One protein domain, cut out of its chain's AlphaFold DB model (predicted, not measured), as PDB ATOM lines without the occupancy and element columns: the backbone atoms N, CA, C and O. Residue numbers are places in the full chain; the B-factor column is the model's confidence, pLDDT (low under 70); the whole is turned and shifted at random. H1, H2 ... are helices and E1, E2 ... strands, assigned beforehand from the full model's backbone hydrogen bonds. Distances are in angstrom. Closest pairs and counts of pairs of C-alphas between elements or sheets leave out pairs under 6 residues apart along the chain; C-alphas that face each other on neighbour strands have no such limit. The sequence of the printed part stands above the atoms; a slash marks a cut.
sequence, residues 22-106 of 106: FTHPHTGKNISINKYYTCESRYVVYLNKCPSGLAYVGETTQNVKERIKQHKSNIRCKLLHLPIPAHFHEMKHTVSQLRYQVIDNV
ATOM      1  N   PHE A  22      16.677 -32.774  -4.274       78.62
ATOM      2  CA  PHE A  22      15.425 -32.077  -3.987       78.62
ATOM      3  C   PHE A  22      14.743 -32.636  -2.739       78.62
ATOM      4  O   PHE A  22      14.823 -33.827  -2.443       78.62
ATOM      5  N   THR A  23      14.022 -31.775  -2.028       79.31
ATOM      6  CA  THR A  23      13.319 -32.156  -0.803       79.31
ATOM      7  C   THR A  23      11.926 -32.673  -1.132       79.31
ATOM      8  O   THR A  23      11.109 -31.975  -1.732       79.31
ATOM      9  N   HIS A  24      11.633 -33.902  -0.717       73.12
ATOM     10  CA  HIS A  24      10.307 -34.477  -0.853       73.12
ATOM     11  C   HIS A  24       9.318 -33.755   0.085       73.12
ATOM     12  O   HIS A  24       9.539 -33.709   1.295       73.12
ATOM     13  N   PRO A  25       8.196 -33.228  -0.425       63.59
ATOM     14  CA  PRO A  25       7.384 -32.240   0.282       63.59
ATOM     15  C   PRO A  25       6.588 -32.842   1.435       63.59
ATOM     16  O   PRO A  25       6.324 -32.164   2.419       63.59
ATOM     17  N   HIS A  26       6.228 -34.123   1.335       65.38
ATOM     18  CA  HIS A  26       5.452 -34.804   2.370       65.38
ATOM     19  C   HIS A  26       6.322 -35.442   3.455       65.38
ATOM     20  O   HIS A  26       5.902 -35.568   4.595       65.38
ATOM     21  N   THR A  27       7.535 -35.870   3.102       76.44
ATOM     22  CA  THR A  27       8.391 -36.648   4.013       76.44
ATOM     23  C   THR A  27       9.568 -35.837   4.537       76.44
ATOM     24  O   THR A  27      10.278 -36.313   5.413       76.44
ATOM     25  N   GLY A  28       9.834 -34.656   3.965       77.69
ATOM     26  CA  GLY A  28      11.030 -33.859   4.247       77.69
ATOM     27  C   GLY A  28      12.333 -34.520   3.790       77.69
ATOM     28  O   GLY A  28      13.410 -33.965   3.994       77.69
ATOM     29  N   LYS A  29      12.267 -35.707   3.174       80.00
ATOM     30  CA  LYS A  29      13.451 -36.462   2.779       80.00
ATOM     31  C   LYS A  29      14.150 -35.745   1.634       80.00
ATOM     32  O   LYS A  29      13.541 -35.519   0.589       80.00
ATOM     33  N   ASN A  30      15.433 -35.455   1.808       82.50
ATOM     34  CA  ASN A  30      16.263 -34.992   0.711       82.50
ATOM     35  C   ASN A  30      16.591 -36.175  -0.217       82.50
ATOM     36  O   ASN A  30      17.044 -37.229   0.235       82.50
ATOM     37  N   ILE A  31      16.301 -36.018  -1.503       83.31
ATOM     38  CA  ILE A  31      16.504 -37.025  -2.539       83.31
ATOM     39  C   ILE A  31      17.648 -36.549  -3.424       83.31
ATOM     40  O   ILE A  31      17.511 -35.548  -4.126       83.31
ATOM     41  N   SER A  32      18.761 -37.278  -3.402       83.19
ATOM     42  CA  SER A  32      19.919 -37.003  -4.252       83.19
ATOM     43  C   SER A  32      19.673 -37.434  -5.696       83.19
ATOM     44  O   SER A  32      19.190 -38.534  -5.969       83.19
ATOM     45  N   ILE A  33      20.055 -36.566  -6.625       85.50
ATOM     46  CA  ILE A  33      20.060 -36.797  -8.064       85.50
ATOM     47  C   ILE A  33      21.440 -37.353  -8.409       85.50
ATOM     48  O   ILE A  33      22.416 -36.618  -8.539       85.50
ATOM     49  N   ASN A  34      21.526 -38.675  -8.534       79.31
ATOM     50  CA  ASN A  34      22.806 -39.383  -8.679       79.31
ATOM     51  C   ASN A  34      23.273 -39.525 -10.136       79.31
ATOM     52  O   ASN A  34      24.247 -40.220 -10.414       79.31
ATOM     53  N   LYS A  35      22.552 -38.922 -11.084       83.75
ATOM     54  CA  LYS A  35      22.817 -39.022 -12.519       83.75
ATOM     55  C   LYS A  35      22.971 -37.638 -13.124       83.75
ATOM     56  O   LYS A  35      22.327 -36.681 -12.698       83.75
ATOM     57  N   TYR A  36      23.810 -37.561 -14.147       85.06
ATOM     58  CA  TYR A  36      23.963 -36.355 -14.939       85.06
ATOM     59  C   TYR A  36      22.883 -36.301 -16.018       85.06
ATOM     60  O   TYR A  36      22.729 -37.236 -16.807       85.06
ATOM     61  N   TYR A  37      22.147 -35.195 -16.051       89.00
ATOM     62  CA  TYR A  37      21.093 -34.950 -17.026       89.00
ATOM     63  C   TYR A  37      21.369 -33.663 -17.782       89.00
ATOM     64  O   TYR A  37      21.780 -32.657 -17.205       89.00
ATOM     65  N   THR A  38      21.075 -33.682 -19.076       88.31
ATOM     66  CA  THR A  38      21.168 -32.507 -19.940       88.31
ATOM     67  C   THR A  38      19.799 -32.187 -20.524       88.31
ATOM     68  O   THR A  38      18.833 -32.940 -20.391       88.31
ATOM     69  N   CYS A  39      19.702 -31.061 -21.231       88.06
ATOM     70  CA  CYS A  39      18.489 -30.729 -21.972       88.06
ATOM     71  C   CYS A  39      18.174 -31.718 -23.117       88.06
ATOM     72  O   CYS A  39      17.064 -31.694 -23.653       88.06
ATOM     73  N   GLU A  40      19.118 -32.593 -23.473       91.81
ATOM     74  CA  GLU A  40      18.968 -33.611 -24.515       91.81
ATOM     75  C   GLU A  40      18.489 -34.962 -23.970       91.81
ATOM     76  O   GLU A  40      18.049 -35.806 -24.750       91.81
ATOM     77  N   SER A  41      18.508 -35.159 -22.646       91.62
ATOM     78  CA  SER A  41      18.004 -36.376 -22.003       91.62
ATOM     79  C   SER A  41      16.545 -36.654 -22.388       91.62
ATOM     80  O   SER A  41      15.738 -35.731 -22.517       91.62
ATOM     81  N   ARG A  42      16.207 -37.934 -22.566       96.50
ATOM     82  CA  ARG A  42      14.877 -38.454 -22.941       96.50
ATOM     83  C   ARG A  42      14.456 -39.525 -21.939       96.50
ATOM     84  O   ARG A  42      15.323 -40.076 -21.275       96.50
ATOM     85  N   TYR A  43      13.161 -39.848 -21.891       96.38
ATOM     86  CA  TYR A  43      12.606 -40.848 -20.964       96.38
ATOM     87  C   TYR A  43      12.910 -40.490 -19.508       96.38
ATOM     88  O   TYR A  43      13.512 -41.262 -18.769       96.38
ATOM     89  N   VAL A  44      12.529 -39.273 -19.115       94.19
ATOM     90  CA  VAL A  44      12.856 -38.726 -17.795       94.19
ATOM     91  C   VAL A  44      11.643 -38.222 -17.028       94.19
ATOM     92  O   VAL A  44      10.648 -37.768 -17.607       94.19
ATOM     93  N   VAL A  45      11.797 -38.221 -15.707       92.56
ATOM     94  CA  VAL A  45      10.937 -37.539 -14.744       92.56
ATOM     95  C   VAL A  45      11.604 -36.222 -14.340       92.56
ATOM     96  O   VAL A  45      12.795 -36.171 -14.024       92.56
ATOM     97  N   TYR A  46      10.845 -35.131 -14.359       91.69
ATOM     98  CA  TYR A  46      11.347 -33.785 -14.090       91.69
ATOM     99  C   TYR A  46      10.369 -32.959 -13.253       91.69
ATOM    100  O   TYR A  46       9.172 -33.235 -13.187       91.69
ATOM    101  N   LEU A  47      10.896 -31.907 -12.636       90.44
ATOM    102  CA  LEU A  47      10.161 -30.892 -11.898       90.44
ATOM    103  C   LEU A  47      10.112 -29.601 -12.710       90.44
ATOM    104  O   LEU A  47      11.159 -29.104 -13.117       90.44
ATOM    105  N   ASN A  48       8.932 -29.014 -12.883       90.81
ATOM    106  CA  ASN A  48       8.770 -27.602 -13.231       90.81
ATOM    107  C   ASN A  48       8.647 -26.799 -11.938       90.81
ATOM    108  O   ASN A  48       7.657 -26.945 -11.231       90.81
ATOM    109  N   LYS A  49       9.627 -25.956 -11.632       86.56
ATOM    110  CA  LYS A  49       9.689 -25.172 -10.399       86.56
ATOM    111  C   LYS A  49       9.102 -23.780 -10.603       86.56
ATOM    112  O   LYS A  49       9.395 -23.101 -11.592       86.56
ATOM    113  N   CYS A  50       8.306 -23.375  -9.628       83.38
ATOM    114  CA  CYS A  50       7.644 -22.091  -9.538       83.38
ATOM    115  C   CYS A  50       8.348 -21.195  -8.501       83.38
ATOM    116  O   CYS A  50       8.781 -21.702  -7.463       83.38
ATOM    117  N   PRO A  51       8.431 -19.867  -8.717       78.19
ATOM    118  CA  PRO A  51       8.984 -18.937  -7.728       78.19
ATOM    119  C   PRO A  51       8.284 -18.962  -6.371       78.19
ATOM    120  O   PRO A  51       8.908 -18.660  -5.362       78.19
ATOM    121  N   SER A  52       7.005 -19.339  -6.335       82.69
ATOM    122  CA  SER A  52       6.220 -19.467  -5.102       82.69
ATOM    123  C   SER A  52       6.643 -20.650  -4.216       82.69
ATOM    124  O   SER A  52       6.025 -20.901  -3.184       82.69
ATOM    125  N   GLY A  53       7.683 -21.400  -4.604       77.50
ATOM    126  CA  GLY A  53       8.145 -22.590  -3.890       77.50
ATOM    127  C   GLY A  53       7.314 -23.837  -4.187       77.50
ATOM    128  O   GLY A  53       7.499 -24.859  -3.534       77.50
ATOM    129  N   LEU A  54       6.406 -23.755  -5.161       80.50
ATOM    130  CA  LEU A  54       5.690 -24.898  -5.711       80.50
ATOM    131  C   LEU A  54       6.496 -25.524  -6.849       80.50
ATOM    132  O   LEU A  54       7.235 -24.841  -7.557       80.50
ATOM    133  N   ALA A  55       6.305 -26.811  -7.096       83.44
ATOM    134  CA  ALA A  55       6.796 -27.442  -8.308       83.44
ATOM    135  C   ALA A  55       5.795 -28.478  -8.811       83.44
ATOM    136  O   ALA A  55       4.932 -28.911  -8.061       83.44
ATOM    137  N   TYR A  56       5.895 -28.832 -10.090       88.19
ATOM    138  CA  TYR A  56       5.038 -29.812 -10.751       88.19
ATOM    139  C   TYR A  56       5.889 -30.945 -11.295       88.19
ATOM    140  O   TYR A  56       6.824 -30.693 -12.057       88.19
ATOM    141  N   VAL A  57       5.537 -32.182 -10.954       89.25
ATOM    142  CA  VAL A  57       6.183 -33.375 -11.507       89.25
ATOM    143  C   VAL A  57       5.622 -33.659 -12.897       89.25
ATOM    144  O   VAL A  57       4.408 -33.650 -13.106       89.25
ATOM    145  N   GLY A  58       6.504 -33.917 -13.855       90.25
ATOM    146  CA  GLY A  58       6.144 -34.347 -15.195       90.25
ATOM    147  C   GLY A  58       7.031 -35.484 -15.677       90.25
ATOM    148  O   GLY A  58       8.174 -35.622 -15.261       90.25
ATOM    149  N   GLU A  59       6.491 -36.260 -16.607       94.19
ATOM    150  CA  GLU A  59       7.204 -37.305 -17.336       94.19
ATOM    151  C   GLU A  59       7.289 -36.930 -18.821       94.19
ATOM    152  O   GLU A  59       6.398 -36.248 -19.361       94.19
ATOM    153  N   THR A  60       8.371 -37.326 -19.491       94.88
ATOM    154  CA  THR A  60       8.522 -37.139 -20.934       94.88
ATOM    155  C   THR A  60       9.387 -38.212 -21.592       94.88
ATOM    156  O   THR A  60      10.482 -38.516 -21.131       94.88
ATOM    157  N   THR A  61       8.931 -38.717 -22.738       96.81
ATOM    158  CA  THR A  61       9.723 -39.541 -23.676       96.81
ATOM    159  C   THR A  61      10.456 -38.687 -24.724       96.81
ATOM    160  O   THR A  61      11.416 -39.119 -25.370       96.81
ATOM    161  N   GLN A  62      10.020 -37.437 -24.897       96.12
ATOM    162  CA  GLN A  62      10.709 -36.428 -25.701       96.12
ATOM    163  C   GLN A  62      11.947 -35.924 -24.960       96.12
ATOM    164  O   GLN A  62      12.068 -36.124 -23.749       96.12
ATOM    165  N   ASN A  63      12.839 -35.230 -25.669       94.50
ATOM    166  CA  ASN A  63      13.939 -34.553 -24.994       94.50
ATOM    167  C   ASN A  63      13.402 -33.473 -24.031       94.50
ATOM    168  O   ASN A  63      12.315 -32.906 -24.216       94.50
ATOM    169  N   VAL A  64      14.162 -33.196 -22.974       95.19
ATOM    170  CA  VAL A  64      13.771 -32.212 -21.956       95.19
ATOM    171  C   VAL A  64      13.595 -30.824 -22.574       95.19
ATOM    172  O   VAL A  64      12.631 -30.126 -22.259       95.19
ATOM    173  N   LYS A  65      14.477 -30.427 -23.497       94.88
ATOM    174  CA  LYS A  65      14.438 -29.118 -24.166       94.88
ATOM    175  C   LYS A  65      13.091 -28.837 -24.836       94.88
ATOM    176  O   LYS A  65      12.511 -27.776 -24.593       94.88
ATOM    177  N   GLU A  66      12.583 -29.763 -25.642       97.50
ATOM    178  CA  GLU A  66      11.301 -29.632 -26.339       97.50
ATOM    179  C   GLU A  66      10.139 -29.636 -25.350       97.50
ATOM    180  O   GLU A  66       9.252 -28.782 -25.438       97.50
ATOM    181  N   ARG A  67      10.183 -30.487 -24.319       97.38
ATOM    182  CA  ARG A  67       9.124 -30.485 -23.306       97.38
ATOM    183  C   ARG A  67       9.045 -29.157 -22.547       97.38
ATOM    184  O   ARG A  67       7.948 -28.637 -22.327       97.38
ATOM    185  N   ILE A  68      10.184 -28.574 -22.176       95.75
ATOM    186  CA  ILE A  68      10.225 -27.269 -21.505       95.75
ATOM    187  C   ILE A  68       9.807 -26.141 -22.457       95.75
ATOM    188  O   ILE A  68       9.089 -25.231 -22.036       95.75
ATOM    189  N   LYS A  69      10.182 -26.192 -23.743       96.81
ATOM    190  CA  LYS A  69       9.676 -25.243 -24.753       96.81
ATOM    191  C   LYS A  69       8.153 -25.292 -24.855       96.81
ATOM    192  O   LYS A  69       7.534 -24.226 -24.867       96.81
ATOM    193  N   GLN A  70       7.559 -26.486 -24.867       97.50
ATOM    194  CA  GLN A  70       6.107 -26.647 -24.908       97.50
ATOM    195  C   GLN A  70       5.443 -26.017 -23.679       97.50
ATOM    196  O   GLN A  70       4.518 -25.224 -23.832       97.50
ATOM    197  N   HIS A  71       5.951 -26.285 -22.469       95.94
ATOM    198  CA  HIS A  71       5.443 -25.645 -21.245       95.94
ATOM    199  C   HIS A  71       5.523 -24.121 -21.319       95.94
ATOM    200  O   HIS A  71       4.542 -23.434 -21.039       95.94
ATOM    201  N   LYS A  72       6.664 -23.584 -21.768       96.12
ATOM    202  CA  LYS A  72       6.832 -22.138 -21.967       96.12
ATOM    203  C   LYS A  72       5.836 -21.579 -22.988       96.12
ATOM    204  O   LYS A  72       5.319 -20.483 -22.786       96.12
ATOM    205  N   SER A  73       5.562 -22.314 -24.065       98.19
ATOM    206  CA  SER A  73       4.564 -21.928 -25.066       98.19
ATOM    207  C   SER A  73       3.160 -21.896 -24.471       98.19
ATOM    208  O   SER A  73       2.478 -20.883 -24.575       98.19
ATOM    209  N   ASN A  74       2.775 -22.942 -23.740       97.44
ATOM    210  CA  ASN A  74       1.467 -23.036 -23.096       97.44
ATOM    211  C   ASN A  74       1.221 -21.881 -22.107       97.44
ATOM    212  O   ASN A  74       0.111 -21.356 -22.051       97.44
ATOM    213  N   ILE A  75       2.253 -21.469 -21.355       95.88
ATOM    214  CA  ILE A  75       2.191 -20.303 -20.457       95.88
ATOM    215  C   ILE A  75       1.979 -19.014 -21.261       95.88
ATOM    216  O   ILE A  75       1.078 -18.241 -20.945       95.88
ATOM    217  N   ARG A  76       2.772 -18.782 -22.318       97.38
ATOM    218  CA  ARG A  76       2.644 -17.577 -23.163       97.38
ATOM    219  C   ARG A  76       1.278 -17.483 -23.841       97.38
ATOM    220  O   ARG A  76       0.687 -16.409 -23.857       97.38
ATOM    221  N   CYS A  77       0.773 -18.604 -24.350       97.69
ATOM    222  CA  CYS A  77      -0.529 -18.688 -25.006       97.69
ATOM    223  C   CYS A  77      -1.706 -18.705 -24.020       97.69
ATOM    224  O   CYS A  77      -2.844 -18.817 -24.461       97.69
ATOM    225  N   LYS A  78      -1.450 -18.621 -22.704       96.38
ATOM    226  CA  LYS A  78      -2.474 -18.649 -21.650       96.38
ATOM    227  C   LYS A  78      -3.454 -19.810 -21.837       96.38
ATOM    228  O   LYS A  78      -4.667 -19.626 -21.814       96.38
ATOM    229  N   LEU A  79      -2.935 -21.024 -22.022       97.44
ATOM    230  CA  LEU A  79      -3.773 -22.224 -22.089       97.44
ATOM    231  C   LEU A  79      -4.293 -22.583 -20.686       97.44
ATOM    232  O   LEU A  79      -3.820 -23.534 -20.072       97.44
ATOM    233  N   LEU A  80      -5.243 -21.798 -20.167       95.50
ATOM    234  CA  LEU A  80      -5.694 -21.830 -18.765       95.50
ATOM    235  C   LEU A  80      -6.423 -23.121 -18.364       95.50
ATOM    236  O   LEU A  80      -6.638 -23.359 -17.183       95.50
ATOM    237  N   HIS A  81      -6.778 -23.983 -19.318       94.44
ATOM    238  CA  HIS A  81      -7.271 -25.329 -19.014       94.44
ATOM    239  C   HIS A  81      -6.149 -26.266 -18.528       94.44
ATOM    240  O   HIS A  81      -6.423 -27.338 -17.991       94.44
ATOM    241  N   LEU A  82      -4.880 -25.888 -18.726       91.75
ATOM    242  CA  LEU A  82      -3.719 -26.627 -18.246       91.75
ATOM    243  C   LEU A  82      -3.249 -26.072 -16.896       91.75
ATOM    244  O   LEU A  82      -3.198 -24.853 -16.708       91.75
ATOM    245  N   PRO A  83      -2.786 -26.941 -15.984       90.88
ATOM    246  CA  PRO A  83      -2.483 -26.549 -14.612       90.88
ATOM    247  C   PRO A  83      -1.348 -25.528 -14.480       90.88
ATOM    248  O   PRO A  83      -1.460 -24.575 -13.715       90.88
ATOM    249  N   ILE A  84      -0.248 -25.714 -15.220       91.69
ATOM    250  CA  ILE A  84       0.926 -24.833 -15.125       91.69
ATOM    251  C   ILE A  84       0.609 -23.428 -15.674       91.69
ATOM    252  O   ILE A  84       0.848 -22.460 -14.956       91.69
ATOM    253  N   PRO A  85       0.050 -23.265 -16.893       94.31
ATOM    254  CA  PRO A  85      -0.377 -21.951 -17.377       94.31
ATOM    255  C   PRO A  85      -1.421 -21.273 -16.489       94.31
ATOM    256  O   PRO A  85      -1.295 -20.074 -16.250       94.31
ATOM    257  N   ALA A  86      -2.412 -22.019 -15.983       94.25
ATOM    258  CA  ALA A  86      -3.424 -21.484 -15.072       94.25
ATOM    259  C   ALA A  86      -2.785 -20.899 -13.807       94.25
ATOM    260  O   ALA A  86      -3.016 -19.739 -13.480       94.25
ATOM    261  N   HIS A  87      -1.897 -21.662 -13.165       93.50
ATOM    262  CA  HIS A  87      -1.178 -21.215 -11.976       93.50
ATOM    263  C   HIS A  87      -0.298 -19.991 -12.242       93.50
ATOM    264  O   HIS A  87      -0.299 -19.039 -11.465       93.50
ATOM    265  N   PHE A  88       0.452 -19.992 -13.351       94.06
ATOM    266  CA  PHE A  88       1.286 -18.847 -13.720       94.06
ATOM    267  C   PHE A  88       0.443 -17.592 -13.957       94.06
ATOM    268  O   PHE A  88       0.870 -16.497 -13.598       94.06
ATOM    269  N   HIS A  89      -0.752 -17.745 -14.528       95.31
ATOM    270  CA  HIS A  89      -1.677 -16.639 -14.723       95.31
ATOM    271  C   HIS A  89      -2.233 -16.107 -13.395       95.31
ATOM    272  O   HIS A  89      -2.138 -14.905 -13.145       95.31
ATOM    273  N   GLU A  90      -2.747 -16.989 -12.535       95.12
ATOM    274  CA  GLU A  90      -3.332 -16.652 -11.230       95.12
ATOM    275  C   GLU A  90      -2.322 -15.949 -10.311       95.12
ATOM    276  O   GLU A  90      -2.607 -14.894  -9.745       95.12
ATOM    277  N   MET A  91      -1.097 -16.475 -10.245       93.75
ATOM    278  CA  MET A  91      -0.024 -15.935  -9.404       93.75
ATOM    279  C   MET A  91       0.751 -14.780 -10.050       93.75
ATOM    280  O   MET A  91       1.755 -14.326  -9.497       93.75
ATOM    281  N   LYS A  92       0.321 -14.307 -11.229       95.38
ATOM    282  CA  LYS A  92       0.985 -13.238 -11.998       95.38
ATOM    283  C   LYS A  92       2.478 -13.516 -12.239       95.38
ATOM    284  O   LYS A  92       3.311 -12.611 -12.214       95.38
ATOM    285  N   HIS A  93       2.822 -14.779 -12.472       94.44
ATOM    286  CA  HIS A  93       4.165 -15.194 -12.849       94.44
ATOM    287  C   HIS A  93       4.388 -15.054 -14.354       94.44
ATOM    288  O   HIS A  93       3.479 -15.147 -15.179       94.44
ATOM    289  N   THR A  94       5.647 -14.879 -14.725       94.31
ATOM    290  CA  THR A  94       6.095 -14.763 -16.108       94.31
ATOM    291  C   THR A  94       6.812 -16.034 -16.545       94.31
ATOM    292  O   THR A  94       7.411 -16.757 -15.751       94.31
ATOM    293  N   VAL A  95       6.803 -16.313 -17.847       94.38
ATOM    294  CA  VAL A  95       7.460 -17.504 -18.411       94.38
ATOM    295  C   VAL A  95       8.972 -17.558 -18.133       94.38
ATOM    296  O   VAL A  95       9.546 -18.646 -18.065       94.38
ATOM    297  N   SER A  96       9.630 -16.407 -17.953       93.31
ATOM    298  CA  SER A  96      11.059 -16.317 -17.621       93.31
ATOM    299  C   SER A  96      11.364 -16.800 -16.203       93.31
ATOM    300  O   SER A  96      12.505 -17.163 -15.920       93.31
ATOM    301  N   GLN A  97      10.359 -16.850 -15.328       92.44
ATOM    302  CA  GLN A  97      10.481 -17.343 -13.962       92.44
ATOM    303  C   GLN A  97      10.338 -18.867 -13.852       92.44
ATOM    304  O   GLN A  97      10.694 -19.433 -12.821       92.44
ATOM    305  N   LEU A  98       9.881 -19.551 -14.908       91.19
ATOM    306  CA  LEU A  98       9.848 -21.011 -14.933       91.19
ATOM    307  C   LEU A  98      11.276 -21.562 -14.822       91.19
ATOM    308  O   LEU A  98      12.164 -21.231 -15.618       91.19
ATOM    309  N   ARG A  99      11.498 -22.424 -13.834       91.31
ATOM    310  CA  ARG A  99      12.721 -23.221 -13.685       91.31
ATOM    311  C   ARG A  99      12.365 -24.695 -13.818       91.31
ATOM    312  O   ARG A  99      11.203 -25.066 -13.690       91.31
ATOM    313  N   TYR A 100      13.347 -25.540 -14.099       91.00
ATOM    314  CA  TYR A 100      13.125 -26.980 -14.155       91.00
ATOM    315  C   TYR A 100      14.341 -27.749 -13.649       91.00
ATOM    316  O   TYR A 100      15.442 -27.205 -13.612       91.00
ATOM    317  N   GLN A 101      14.124 -28.997 -13.240       89.50
ATOM    318  CA  GLN A 101      15.174 -29.924 -12.819       89.50
ATOM    319  C   GLN A 101      14.773 -31.343 -13.210       89.50
ATOM    320  O   GLN A 101      13.660 -31.763 -12.907       89.50
ATOM    321  N   VAL A 102      15.665 -32.081 -13.862       91.06
ATOM    322  CA  VAL A 102      15.470 -33.520 -14.093       91.06
ATOM    323  C   VAL A 102      15.855 -34.265 -12.821       91.06
ATOM    324  O   VAL A 102      16.869 -33.917 -12.212       91.06
ATOM    325  N   ILE A 103      15.035 -35.231 -12.404       89.12
ATOM    326  CA  ILE A 103      15.188 -35.916 -11.113       89.12
ATOM    327  C   ILE A 103      15.335 -37.433 -11.231       89.12
ATOM    328  O   ILE A 103      15.945 -38.025 -10.346       89.12
ATOM    329  N   ASP A 104      14.823 -38.055 -12.298       89.69
ATOM    330  CA  ASP A 104      14.990 -39.493 -12.533       89.69
ATOM    331  C   ASP A 104      14.763 -39.868 -14.010       89.69
ATOM    332  O   ASP A 104      14.372 -39.026 -14.823       89.69
ATOM    333  N   ASN A 105      15.002 -41.132 -14.360       89.25
ATOM    334  CA  ASN A 105      14.528 -41.741 -15.605       89.25
ATOM    335  C   ASN A 105      13.178 -42.438 -15.388       89.25
ATOM    336  O   ASN A 105      12.787 -42.705 -14.252       89.25
ATOM    337  N   VAL A 106      12.485 -42.709 -16.490       86.06
ATOM    338  CA  VAL A 106      11.288 -43.566 -16.539       86.06
ATOM    339  C   VAL A 106      11.681 -45.037 -16.505       86.06
ATOM    340  O   VAL A 106      12.715 -45.373 -17.128       86.06
TER     341      VAL A 106
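AT A GLANCE: This is residues 22 to 106 of the 106 residues of the protein "GIY-YIG domain-containing protein" of Xenopus laevis (UniProt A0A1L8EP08). A small, strongly twisted sheet of three strands has the long helix H1 slantwise over one face, and the short helix H2 packs on the last part of H1, its residues 71 to 76. At the start, residues 22 to 32 fold back on themselves as a small loop with E1, away from H1. The printed part has 85 residues, with E1, E2, E3, H1, H2 and E4 along the chain; the sheet, E3 - E2 - E4, is antiparallel and the class is mixed, helices and strands. It is compact, with a radius of gyration of the C-alphas of 13.1 A and spans of 35 by 29 by 20 A.

IN THESE COORDINATES: E1 is residues 30 to 32, beginning at C-alpha 30 (16.263, -34.992, 0.711). E2, residues 44 to 49, and E3, residues 55 to 60, measure 15.8 A and 16.0 A. H1, residues 64 to 76, measures 18.4 A; H2 is residues 83 to 90. E4, residues 99 to 105, measures 18.7 A and ends at C-alpha 105 (14.528, -41.741, -15.605).

HOW THE PARTS SIT: E1 pairs with no named strand, but residues 22 to 23 pair antiparallel with its residues 30 to 31. E2 and E3 form a hairpin, with N 46 and O 58 at 2.9 A; E2 and E4 have N 47 and O 101 at 2.8 A. H1 is on the sheet at a height of 8.6 A, slantwise to the strands. H1, with residues 71 to 76 alone, touches H2; their closest C-alphas, of Ile 75 and Pro 85, are 4.3 A apart. H2 only grazes the sheet with residues 83 to 84. E3, H1, H2 and E4 make a split strand-helix-strand unit, two strands running the same way with E2 between them, its crossover right-handed. In H1 and H2 every O i to N i+4 pair is within hydrogen-bond range.

THE WHOLE: The C-alphas farthest apart, of Lys 29 and Cys 77, are 35.8 A apart. The printed part has no cut. E1 to E2 is a long link. Residues 25 to 26 have pLDDT under 70.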